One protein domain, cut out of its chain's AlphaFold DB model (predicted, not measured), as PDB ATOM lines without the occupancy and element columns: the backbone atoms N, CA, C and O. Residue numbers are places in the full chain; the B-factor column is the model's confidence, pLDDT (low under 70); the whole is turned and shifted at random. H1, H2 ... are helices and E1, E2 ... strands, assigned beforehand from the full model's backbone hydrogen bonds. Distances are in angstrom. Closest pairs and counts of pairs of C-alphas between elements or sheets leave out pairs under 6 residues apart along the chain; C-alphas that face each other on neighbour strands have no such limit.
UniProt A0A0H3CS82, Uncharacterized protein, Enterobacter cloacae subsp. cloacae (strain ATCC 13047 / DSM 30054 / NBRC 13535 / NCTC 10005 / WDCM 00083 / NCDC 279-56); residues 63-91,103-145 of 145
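AT A GLANCE: This is residues 63 to 91 and 103 to 145 of the 145 residues of an uncharacterized protein of Enterobacter cloacae subsp. cloacae (strain ATCC 13047 / DSM 30054 / NBRC 13535 / NCTC 10005 / WDCM 00083 / NCDC 279-56) (UniProt A0A0H3CS82). One antiparallel sheet of four strands has a single helix, H1, lying slantwise over one of its faces, while the other face is bare of named elements. The strands follow each other as a meander, each the antiparallel neighbour of the one before, in the order E1, E2, E3, E4; with H1 on one face this makes two layers. The printed part has 72 residues, with H1 first and then the four strands, and its class is mixed, helices and strands. It is compact, with a radius of gyration of the C-alphas of 12.1 A and spans of 37 by 25 by 17 A.

IN THESE COORDINATES: E1 is residues 103 to 108, 16.1 A long, E2 residues 115 to 121, 20.1 A, E3 residues 124 to 130, 18.8 A, and E4 residues 135 to 138, 10.5 A, ending at C-alpha 138 (36.484, 24.059, 62.144). H1 is residues 73 to 86, 19.9 A, from C-alpha 73 (49.878, 39.696, 66.899).

HOW THE PARTS SIT: The hairpin E2 and E3 has N 119 and O 127 at 2.9 A. In the hairpin E1 and E2, N 105 and O 118 are 2.8 A apart; in the hairpin E3 and E4, N 137 and O 128 are 2.8 A apart. The edge strands E1 and E4 are apart. Residues 66 to 67 pair briefly with residues 107 to 108 of E1, antiparallel. H1 is on the sheet at a height of 8.8 A, over E1 and E2 and, only just, with 3 C-alphas each, over E3 and E4. It runs only just slantwise to the strands, at 60.0 degrees to E1 on the local plane. Its closest C-alphas to E3 are those of Phe 80 and Ala 128, 6.1 A. In H1 every O i to N i+4 pair is within hydrogen-bond range.

THE WHOLE: The C-alphas farthest apart, of Glu 111 and Lys 145, are 38.6 A apart. Residues 92 to 102 are not printed, and C-alphas 91 and 103 are 23.1 A apart across this cut. Of the links printed whole, none is long. The pLDDT is under 70 at residues 63 to 66, 112 and 143 to 145.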
ATOM      1  N   SER A  63      55.654  45.895  61.844       45.97
ATOM      2  CA  SER A  63      54.379  46.087  61.164       45.97
ATOM      3  C   SER A  63      53.370  45.232  61.921       45.97
ATOM      4  O   SER A  63      53.285  44.015  61.752       45.97
ATOM      5  N   THR A  64      52.764  45.854  62.925       53.62
ATOM      6  CA  THR A  64      51.958  45.189  63.935       53.62
ATOM      7  C   THR A  64      50.546  45.265  63.406       53.62
ATOM      8  O   THR A  64      49.863  46.254  63.646       53.62
ATOM      9  N   GLY A  65      50.150  44.260  62.623       56.12
ATOM     10  CA  GLY A  65      48.783  44.164  62.130       56.12
ATOM     11  C   GLY A  65      47.780  44.404  63.260       56.12
ATOM     12  O   GLY A  65      47.989  43.960  64.397       56.12
ATOM     13  N   ARG A  66      46.718  45.152  62.972       64.31
ATOM     14  CA  ARG A  66      45.719  45.522  63.971       64.31
ATOM     15  C   ARG A  66      44.927  44.284  64.390       64.31
ATOM     16  O   ARG A  66      44.291  43.642  63.558       64.31
ATOM     17  N   CYS A  67      44.969  43.962  65.682       71.88
ATOM     18  CA  CYS A  67      44.169  42.895  66.273       71.88
ATOM     19  C   CYS A  67      42.994  43.489  67.058       71.88
ATOM     20  O   CYS A  67      43.195  44.373  67.890       71.88
ATOM     21  N   ASP A  68      41.782  42.979  66.835       70.25
ATOM     22  CA  ASP A  68      40.562  43.432  67.532       70.25
ATOM     23  C   ASP A  68      40.421  42.856  68.957       70.25
ATOM     24  O   ASP A  68      39.390  42.998  69.615       70.25
ATOM     25  N   SER A  69      41.467  42.201  69.462       74.88
ATOM     26  CA  SER A  69      41.497  41.545  70.768       74.88
ATOM     27  C   SER A  69      42.631  42.082  71.644       74.88
ATOM     28  O   SER A  69      43.539  42.755  71.166       74.88
ATOM     29  N   ASN A  70      42.626  41.742  72.937       83.62
ATOM     30  CA  ASN A  70      43.740  42.056  73.845       83.62
ATOM     31  C   ASN A  70      44.988  41.174  73.607       83.62
ATOM     32  O   ASN A  70      45.901  41.179  74.433       83.62
ATOM     33  N   LEU A  71      45.012  40.376  72.535       85.62
ATOM     34  CA  LEU A  71      46.139  39.525  72.171       85.62
ATOM     35  C   LEU A  71      47.178  40.321  71.383       85.62
ATOM     36  O   LEU A  71      46.846  41.180  70.565       85.62
ATOM     37  N   THR A  72      48.450  39.989  71.581       87.44
ATOM     38  CA  THR A  72      49.494  40.428  70.653       87.44
ATOM     39  C   THR A  72      49.319  39.729  69.304       87.44
ATOM     40  O   THR A  72      48.760  38.632  69.224       87.44
ATOM     41  N   THR A  73      49.863  40.315  68.235       85.50
ATOM     42  CA  THR A  73      49.878  39.696  66.899       85.50
ATOM     43  C   THR A  73      50.418  38.263  66.939       85.50
ATOM     44  O   THR A  73      49.801  37.364  66.382       85.50
ATOM     45  N   SER A  74      51.518  38.021  67.663       86.81
ATOM     46  CA  SER A  74      52.104  36.680  67.792       86.81
ATOM     47  C   SER A  74      51.165  35.686  68.478       86.81
ATOM     48  O   SER A  74      51.011  34.571  67.998       86.81
ATOM     49  N   GLN A  75      50.494  36.095  69.558       89.94
ATOM     50  CA  GLN A  75      49.529  35.251  70.268       89.94
ATOM     51  C   GLN A  75      48.327  34.910  69.389       89.94
ATOM     52  O   GLN A  75      47.850  33.777  69.411       89.94
ATOM     53  N   PHE A  76      47.848  35.877  68.603       91.69
ATOM     54  CA  PHE A  76      46.788  35.632  67.636       91.69
ATOM     55  C   PHE A  76      47.235  34.618  66.578       91.69
ATOM     56  O   PHE A  76      46.516  33.663  66.291       91.69
ATOM     57  N   THR A  77      48.429  34.797  66.007       89.50
ATOM     58  CA  THR A  77      48.981  33.868  65.015       89.50
ATOM     59  C   THR A  77      49.142  32.462  65.588       89.50
ATOM     60  O   THR A  77      48.752  31.497  64.934       89.50
ATOM     61  N   ASP A  78      49.649  32.333  66.814       90.75
ATOM     62  CA  ASP A  78      49.779  31.041  67.493       90.75
ATOM     63  C   ASP A  78      48.410  30.371  67.679       90.75
ATOM     64  O   ASP A  78      48.262  29.177  67.407       90.75
ATOM     65  N   LEU A  79      47.387  31.138  68.078       92.50
ATOM     66  CA  LEU A  79      46.013  30.655  68.213       92.50
ATOM     67  C   LEU A  79      45.443  30.174  66.871       92.50
ATOM     68  O   LEU A  79      44.863  29.092  66.799       92.50
ATOM     69  N   PHE A  80      45.637  30.950  65.806       93.06
ATOM     70  CA  PHE A  80      45.222  30.582  64.455       93.06
ATOM     71  C   PHE A  80      45.888  29.274  64.004       93.06
ATOM     72  O   PHE A  80      45.199  28.337  63.600       93.06
ATOM     73  N   CYS A  81      47.214  29.164  64.136       91.06
ATOM     74  CA  CYS A  81      47.961  27.953  63.790       91.06
ATOM     75  C   CYS A  81      47.510  26.740  64.609       91.06
ATOM     76  O   CYS A  81      47.395  25.638  64.068       91.06
ATOM     77  N   TRP A  82      47.219  26.936  65.896       93.56
ATOM     78  CA  TRP A  82      46.698  25.877  66.751       93.56
ATOM     79  C   TRP A  82      45.355  25.341  66.241       93.56
ATOM     80  O   TRP A  82      45.182  24.126  66.188       93.56
ATOM     81  N   VAL A  83      44.436  26.207  65.793       94.44
ATOM     82  CA  VAL A  83      43.153  25.775  65.205       94.44
ATOM     83  C   VAL A  83      43.370  24.943  63.943       94.44
ATOM     84  O   VAL A  83      42.729  23.904  63.782       94.44
ATOM     85  N   LEU A  84      44.292  25.357  63.067       92.88
ATOM     86  CA  LEU A  84      44.617  24.588  61.863       92.88
ATOM     87  C   LEU A  84      45.096  23.180  62.220       92.88
ATOM     88  O   LEU A  84      44.571  22.210  61.674       92.88
ATOM     89  N   ALA A  85      46.023  23.071  63.173       91.81
ATOM     90  CA  ALA A  85      46.548  21.793  63.644       91.81
ATOM     91  C   ALA A  85      45.469  20.933  64.327       91.81
ATOM     92  O   ALA A  85      45.361  19.744  64.053       91.81
ATOM     93  N   ALA A  86      44.624  21.528  65.172       90.75
ATOM     94  CA  ALA A  86      43.544  20.820  65.864       90.75
ATOM     95  C   ALA A  86      42.456  20.284  64.915       90.75
ATOM     96  O   ALA A  86      41.718  19.370  65.270       90.75
ATOM     97  N   SER A  87      42.350  20.861  63.717       91.69
ATOM     98  CA  SER A  87      41.424  20.436  62.660       91.69
ATOM     99  C   SER A  87      42.062  19.524  61.603       91.69
ATOM    100  O   SER A  87      41.411  19.157  60.622       91.69
ATOM    101  N   GLU A  88      43.349  19.199  61.742       90.50
ATOM    102  CA  GLU A  88      44.080  18.416  60.751       90.50
ATOM    103  C   GLU A  88      43.545  16.979  60.668       90.50
ATOM    104  O   GLU A  88      43.305  16.324  61.677       90.50
ATOM    105  N   GLY A  89      43.347  16.483  59.443       87.44
ATOM    106  CA  GLY A  89      42.812  15.139  59.194       87.44
ATOM    107  C   GLY A  89      41.298  15.001  59.395       87.44
ATOM    108  O   GLY A  89      40.733  13.970  59.034       87.44
ATOM    109  N   GLU A  90      40.631  16.041  59.893       88.38
ATOM    110  CA  GLU A  90      39.201  16.019  60.180       88.38
ATOM    111  C   GLU A  90      38.369  16.485  58.973       88.38
ATOM    112  O   GLU A  90      38.759  17.437  58.283       88.38
ATOM    113  N   PRO A  91      37.197  15.874  58.710       89.75
ATOM    114  CA  PRO A  91      36.281  16.345  57.678       89.75
ATOM    115  C   PRO A  91      35.861  17.799  57.920       89.75
ATOM    116  O   PRO A  91      35.311  18.135  58.967       89.75
ATOM    117  N   THR A 103      32.488  34.812  69.583       93.94
ATOM    118  CA  THR A 103      33.206  36.072  69.381       93.94
ATOM    119  C   THR A 103      34.196  35.885  68.241       93.94
ATOM    120  O   THR A 103      35.026  34.976  68.290       93.94
ATOM    121  N   GLU A 104      34.112  36.733  67.219       94.31
ATOM    122  CA  GLU A 104      35.110  36.792  66.154       94.31
ATOM    123  C   GLU A 104      36.274  37.682  66.587       94.31
ATOM    124  O   GLU A 104      36.085  38.836  66.974       94.31
ATOM    125  N   LEU A 105      37.483  37.135  66.526       93.25
ATOM    126  CA  LEU A 105      38.724  37.878  66.667       93.25
ATOM    127  C   LEU A 105      39.339  38.001  65.275       93.25
ATOM    128  O   LEU A 105      39.512  36.985  64.603       93.25
ATOM    129  N   THR A 106      39.709  39.212  64.868       92.62
ATOM    130  CA  THR A 106      40.365  39.453  63.578       92.62
ATOM    131  C   THR A 106      41.795  39.948  63.777       92.62
ATOM    132  O   THR A 106      42.119  40.619  64.768       92.62
ATOM    133  N   LEU A 107      42.660  39.599  62.831       89.19
ATOM    134  CA  LEU A 107      43.975  40.198  62.658       89.19
ATOM    135  C   LEU A 107      44.087  40.689  61.216       89.19
ATOM    136  O   LEU A 107      44.098  39.885  60.283       89.19
ATOM    137  N   ILE A 108      44.176  42.007  61.057       87.88
ATOM    138  CA  ILE A 108      44.302  42.682  59.764       87.88
ATOM    139  C   ILE A 108      45.781  42.949  59.502       87.88
ATOM    140  O   ILE A 108      46.486  43.459  60.375       87.88
ATOM    141  N   ASN A 109      46.256  42.627  58.303       77.56
ATOM    142  CA  ASN A 109      47.570  43.070  57.858       77.56
ATOM    143  C   ASN A 109      47.465  44.516  57.342       77.56
ATOM    144  O   ASN A 109      46.683  44.797  56.446       77.56
ATOM    145  N   ASP A 110      48.244  45.454  57.879       75.56
ATOM    146  CA  ASP A 110      48.182  46.849  57.411       75.56
ATOM    147  C   ASP A 110      48.865  47.045  56.039       75.56
ATOM    148  O   ASP A 110      48.657  48.059  55.371       75.56
ATOM    149  N   GLU A 111      49.666  46.074  55.589       73.62
ATOM    150  CA  GLU A 111      50.403  46.118  54.318       73.62
ATOM    151  C   GLU A 111      49.653  45.459  53.151       73.62
ATOM    152  O   GLU A 111      49.967  45.704  51.985       73.62
ATOM    153  N   CYS A 112      48.662  44.618  53.442       68.69
ATOM    154  CA  CYS A 112      47.879  43.871  52.462       68.69
ATOM    155  C   CYS A 112      46.416  43.888  52.914       68.69
ATOM    156  O   CYS A 112      46.197  43.656  54.091       68.69
ATOM    157  N   PRO A 113      45.403  44.069  52.045       72.38
ATOM    158  CA  PRO A 113      43.986  44.071  52.451       72.38
ATOM    159  C   PRO A 113      43.465  42.721  52.993       72.38
ATOM    160  O   PRO A 113      42.257  42.510  53.057       72.38
ATOM    161  N   ASP A 114      44.366  41.810  53.346       82.88
ATOM    162  CA  ASP A 114      44.102  40.478  53.845       82.88
ATOM    163  C   ASP A 114      43.988  40.454  55.371       82.88
ATOM    164  O   ASP A 114      44.631  41.226  56.094       82.88
ATOM    165  N   TYR A 115      43.145  39.554  55.856       88.56
ATOM    166  CA  TYR A 115      42.895  39.368  57.273       88.56
ATOM    167  C   TYR A 115      42.583  37.910  57.570       88.56
ATOM    168  O   TYR A 115      42.040  37.170  56.748       88.56
ATOM    169  N   ILE A 116      42.910  37.517  58.793       91.88
ATOM    170  CA  ILE A 116      42.569  36.207  59.326       91.88
ATOM    171  C   ILE A 116      41.606  36.368  60.497       91.88
ATOM    172  O   ILE A 116      41.710  37.321  61.272       91.88
ATOM    173  N   SER A 117      40.684  35.418  60.628       94.56
ATOM    174  CA  SER A 117      39.676  35.401  61.688       94.56
ATOM    175  C   SER A 117      39.775  34.122  62.508       94.56
ATOM    176  O   SER A 117      40.034  33.043  61.970       94.56
ATOM    177  N   VAL A 118      39.535  34.233  63.813       95.06
ATOM    178  CA  VAL A 118      39.360  33.108  64.739       95.06
ATOM    179  C   VAL A 118      38.055  33.309  65.502       95.06
ATOM    180  O   VAL A 118      37.833  34.365  66.088       95.06
ATOM    181  N   TRP A 119      37.203  32.287  65.535       95.81
ATOM    182  CA  TRP A 119      35.962  32.289  66.313       95.81
ATOM    183  C   TRP A 119      36.167  31.574  67.639       95.81
ATOM    184  O   TRP A 119      36.710  30.467  67.681       95.81
ATOM    185  N   VAL A 120      35.700  32.201  68.716       93.06
ATOM    186  CA  VAL A 120      35.857  31.734  70.096       93.06
ATOM    187  C   VAL A 120      34.492  31.628  70.773       93.06
ATOM    188  O   VAL A 120      33.732  32.592  70.788       93.06
ATOM    189  N   VAL A 121      34.200  30.478  71.375       92.38
ATOM    190  CA  VAL A 121      32.998  30.218  72.183       92.38
ATOM    191  C   VAL A 121      33.435  29.902  73.610       92.38
ATOM    192  O   VAL A 121      34.275  29.030  73.809       92.38
ATOM    193  N   ASP A 122      32.906  30.623  74.602       89.62
ATOM    194  CA  ASP A 122      33.226  30.430  76.030       89.62
ATOM    195  C   ASP A 122      34.741  30.362  76.329       89.62
ATOM    196  O   ASP A 122      35.224  29.544  77.113       89.62
ATOM    197  N   GLY A 123      35.521  31.216  75.656       88.06
ATOM    198  CA  GLY A 123      36.982  31.276  75.792       88.06
ATOM    199  C   GLY A 123      37.749  30.170  75.057       88.06
ATOM    200  O   GLY A 123      38.973  30.115  75.164       88.06
ATOM    201  N   ARG A 124      37.069  29.302  74.298       91.12
ATOM    202  CA  ARG A 124      37.681  28.233  73.501       91.12
ATOM    203  C   ARG A 124      37.594  28.543  72.006       91.12
ATOM    204  O   ARG A 124      36.502  28.827  71.518       91.12
ATOM    205  N   PRO A 125      38.704  28.481  71.257       92.50
ATOM    206  CA  PRO A 125      38.652  28.596  69.803       92.50
ATOM    207  C   PRO A 125      37.890  27.412  69.193       92.50
ATOM    208  O   PRO A 125      38.076  26.266  69.604       92.50
ATOM    209  N   VAL A 126      37.038  27.691  68.208       94.88
ATOM    210  CA  VAL A 126      36.200  26.687  67.524       94.88
ATOM    211  C   VAL A 126      36.419  26.656  66.016       94.88
ATOM    212  O   VAL A 126      36.177  25.631  65.382       94.88
ATOM    213  N   ALA A 127      36.882  27.758  65.429       96.12
ATOM    214  CA  ALA A 127      37.148  27.841  64.002       96.12
ATOM    215  C   ALA A 127      38.150  28.951  63.683       96.12
ATOM    216  O   ALA A 127      38.321  29.888  64.463       96.12
ATOM    217  N   ALA A 128      38.778  28.849  62.518       96.00
ATOM    218  CA  ALA A 128      39.660  29.858  61.956       96.00
ATOM    219  C   ALA A 128      39.450  29.959  60.443       96.00
ATOM    220  O   ALA A 128      39.122  28.964  59.794       96.00
ATOM    221  N   ALA A 129      39.640  31.146  59.873       94.62
ATOM    222  CA  ALA A 129      39.463  31.374  58.443       94.62
ATOM    223  C   ALA A 129      40.420  32.426  57.883       94.62
ATOM    224  O   ALA A 129      40.892  33.311  58.596       94.62
ATOM    225  N   MET A 130      40.632  32.323  56.573       91.69
ATOM    226  CA  MET A 130      41.173  33.365  55.705       91.69
ATOM    227  C   MET A 130      40.068  33.705  54.696       91.69
ATOM    228  O   MET A 130      39.922  33.006  53.685       91.69
ATOM    229  N   PRO A 131      39.201  34.691  54.991       86.88
ATOM    230  CA  PRO A 131      37.981  34.895  54.211       86.88
ATOM    231  C   PRO A 131      38.229  35.261  52.747       86.88
ATOM    232  O   PRO A 131      37.466  34.831  51.883       86.88
ATOM    233  N   LEU A 132      39.308  35.992  52.441       86.88
ATOM    234  CA  LEU A 132      39.660  36.329  51.056       86.88
ATOM    235  C   LEU A 132      40.039  35.100  50.219       86.88
ATOM    236  O   LEU A 132      39.771  35.072  49.018       86.88
ATOM    237  N   ASP A 133      40.585  34.065  50.855       87.12
ATOM    238  CA  ASP A 133      40.948  32.806  50.205       87.12
ATOM    239  C   ASP A 133      39.796  31.790  50.165       87.12
ATOM    240  O   ASP A 133      39.964  30.688  49.641       87.12
ATOM    241  N   ASN A 134      38.617  32.130  50.706       87.88
ATOM    242  CA  ASN A 134      37.519  31.184  50.955       87.88
ATOM    243  C   ASN A 134      37.985  29.940  51.735       87.88
ATOM    244  O   ASN A 134      37.521  28.823  51.495       87.88
ATOM    245  N   PHE A 135      38.941  30.130  52.645       90.50
ATOM    246  CA  PHE A 135      39.526  29.060  53.438       90.50
ATOM    247  C   PHE A 135      39.011  29.122  54.870       90.50
ATOM    248  O   PHE A 135      39.095  30.158  55.525       90.50
ATOM    249  N   HIS A 136      38.549  27.987  55.385       93.50
ATOM    250  CA  HIS A 136      38.162  27.839  56.782       93.50
ATOM    251  C   HIS A 136      38.525  26.460  57.327       93.50
ATOM    252  O   HIS A 136      38.627  25.457  56.605       93.50
ATOM    253  N   ARG A 137      38.712  26.428  58.643       94.88
ATOM    254  CA  ARG A 137      38.907  25.233  59.453       94.88
ATOM    255  C   ARG A 137      38.042  25.312  60.693       94.88
ATOM    256  O   ARG A 137      37.997  26.342  61.359       94.88
ATOM    257  N   VAL A 138      37.367  24.213  60.993       95.12
ATOM    258  CA  VAL A 138      36.484  24.059  62.144       95.12
ATOM    259  C   VAL A 138      37.006  22.908  62.981       95.12
ATOM    260  O   VAL A 138      37.312  21.835  62.455       95.12
ATOM    261  N   ILE A 139      37.111  23.136  64.285       92.75
ATOM    262  CA  ILE A 139      37.461  22.094  65.241       92.75
ATOM    263  C   ILE A 139      36.208  21.246  65.474       92.75
ATOM    264  O   ILE A 139      35.166  21.790  65.857       92.75
ATOM    265  N   PRO A 140      36.274  19.923  65.259       85.19
ATOM    266  CA  PRO A 140      35.172  19.028  65.568       85.19
ATOM    267  C   PRO A 140      34.702  19.175  67.014       85.19
ATOM    268  O   PRO A 140      35.501  19.202  67.952       85.19
ATOM    269  N   SER A 141      33.387  19.159  67.220       76.81
ATOM    270  CA  SER A 141      32.801  19.200  68.563       76.81
ATOM    271  C   SER A 141      33.237  18.021  69.446       76.81
ATOM    272  O   SER A 141      33.290  18.155  70.670       76.81
ATOM    273  N   SER A 142      33.625  16.886  68.852       70.06
ATOM    274  CA  SER A 142      34.197  15.729  69.556       70.06
ATOM    275  C   SER A 142      35.505  16.040  70.292       70.06
ATOM    276  O   SER A 142      35.778  15.399  71.305       70.06
ATOM    277  N   LEU A 143      36.280  17.025  69.827       62.88
ATOM    278  CA  LEU A 143      37.551  17.446  70.429       62.88
ATOM    279  C   LEU A 143      37.385  18.552  71.482       62.88
ATOM    280  O   LEU A 143      38.346  18.922  72.148       62.88
ATOM    281  N   THR A 144      36.168  19.074  71.655       59.78
ATOM    282  CA  THR A 144      35.872  20.189  72.576       59.78
ATOM    283  C   THR A 144      35.318  19.751  73.941       59.78
ATOM    284  O   THR A 144      34.844  20.595  74.701       59.78
ATOM    285  N   LYS A 145      35.368  18.446  74.251       50.03
ATOM    286  CA  LYS A 145      34.766  17.826  75.444       50.03
ATOM    287  C   LYS A 145      35.681  17.782  76.666       50.03
ATOM    288  O   LYS A 145      36.896  17.557  76.489       50.03
TER     289      LYS A 145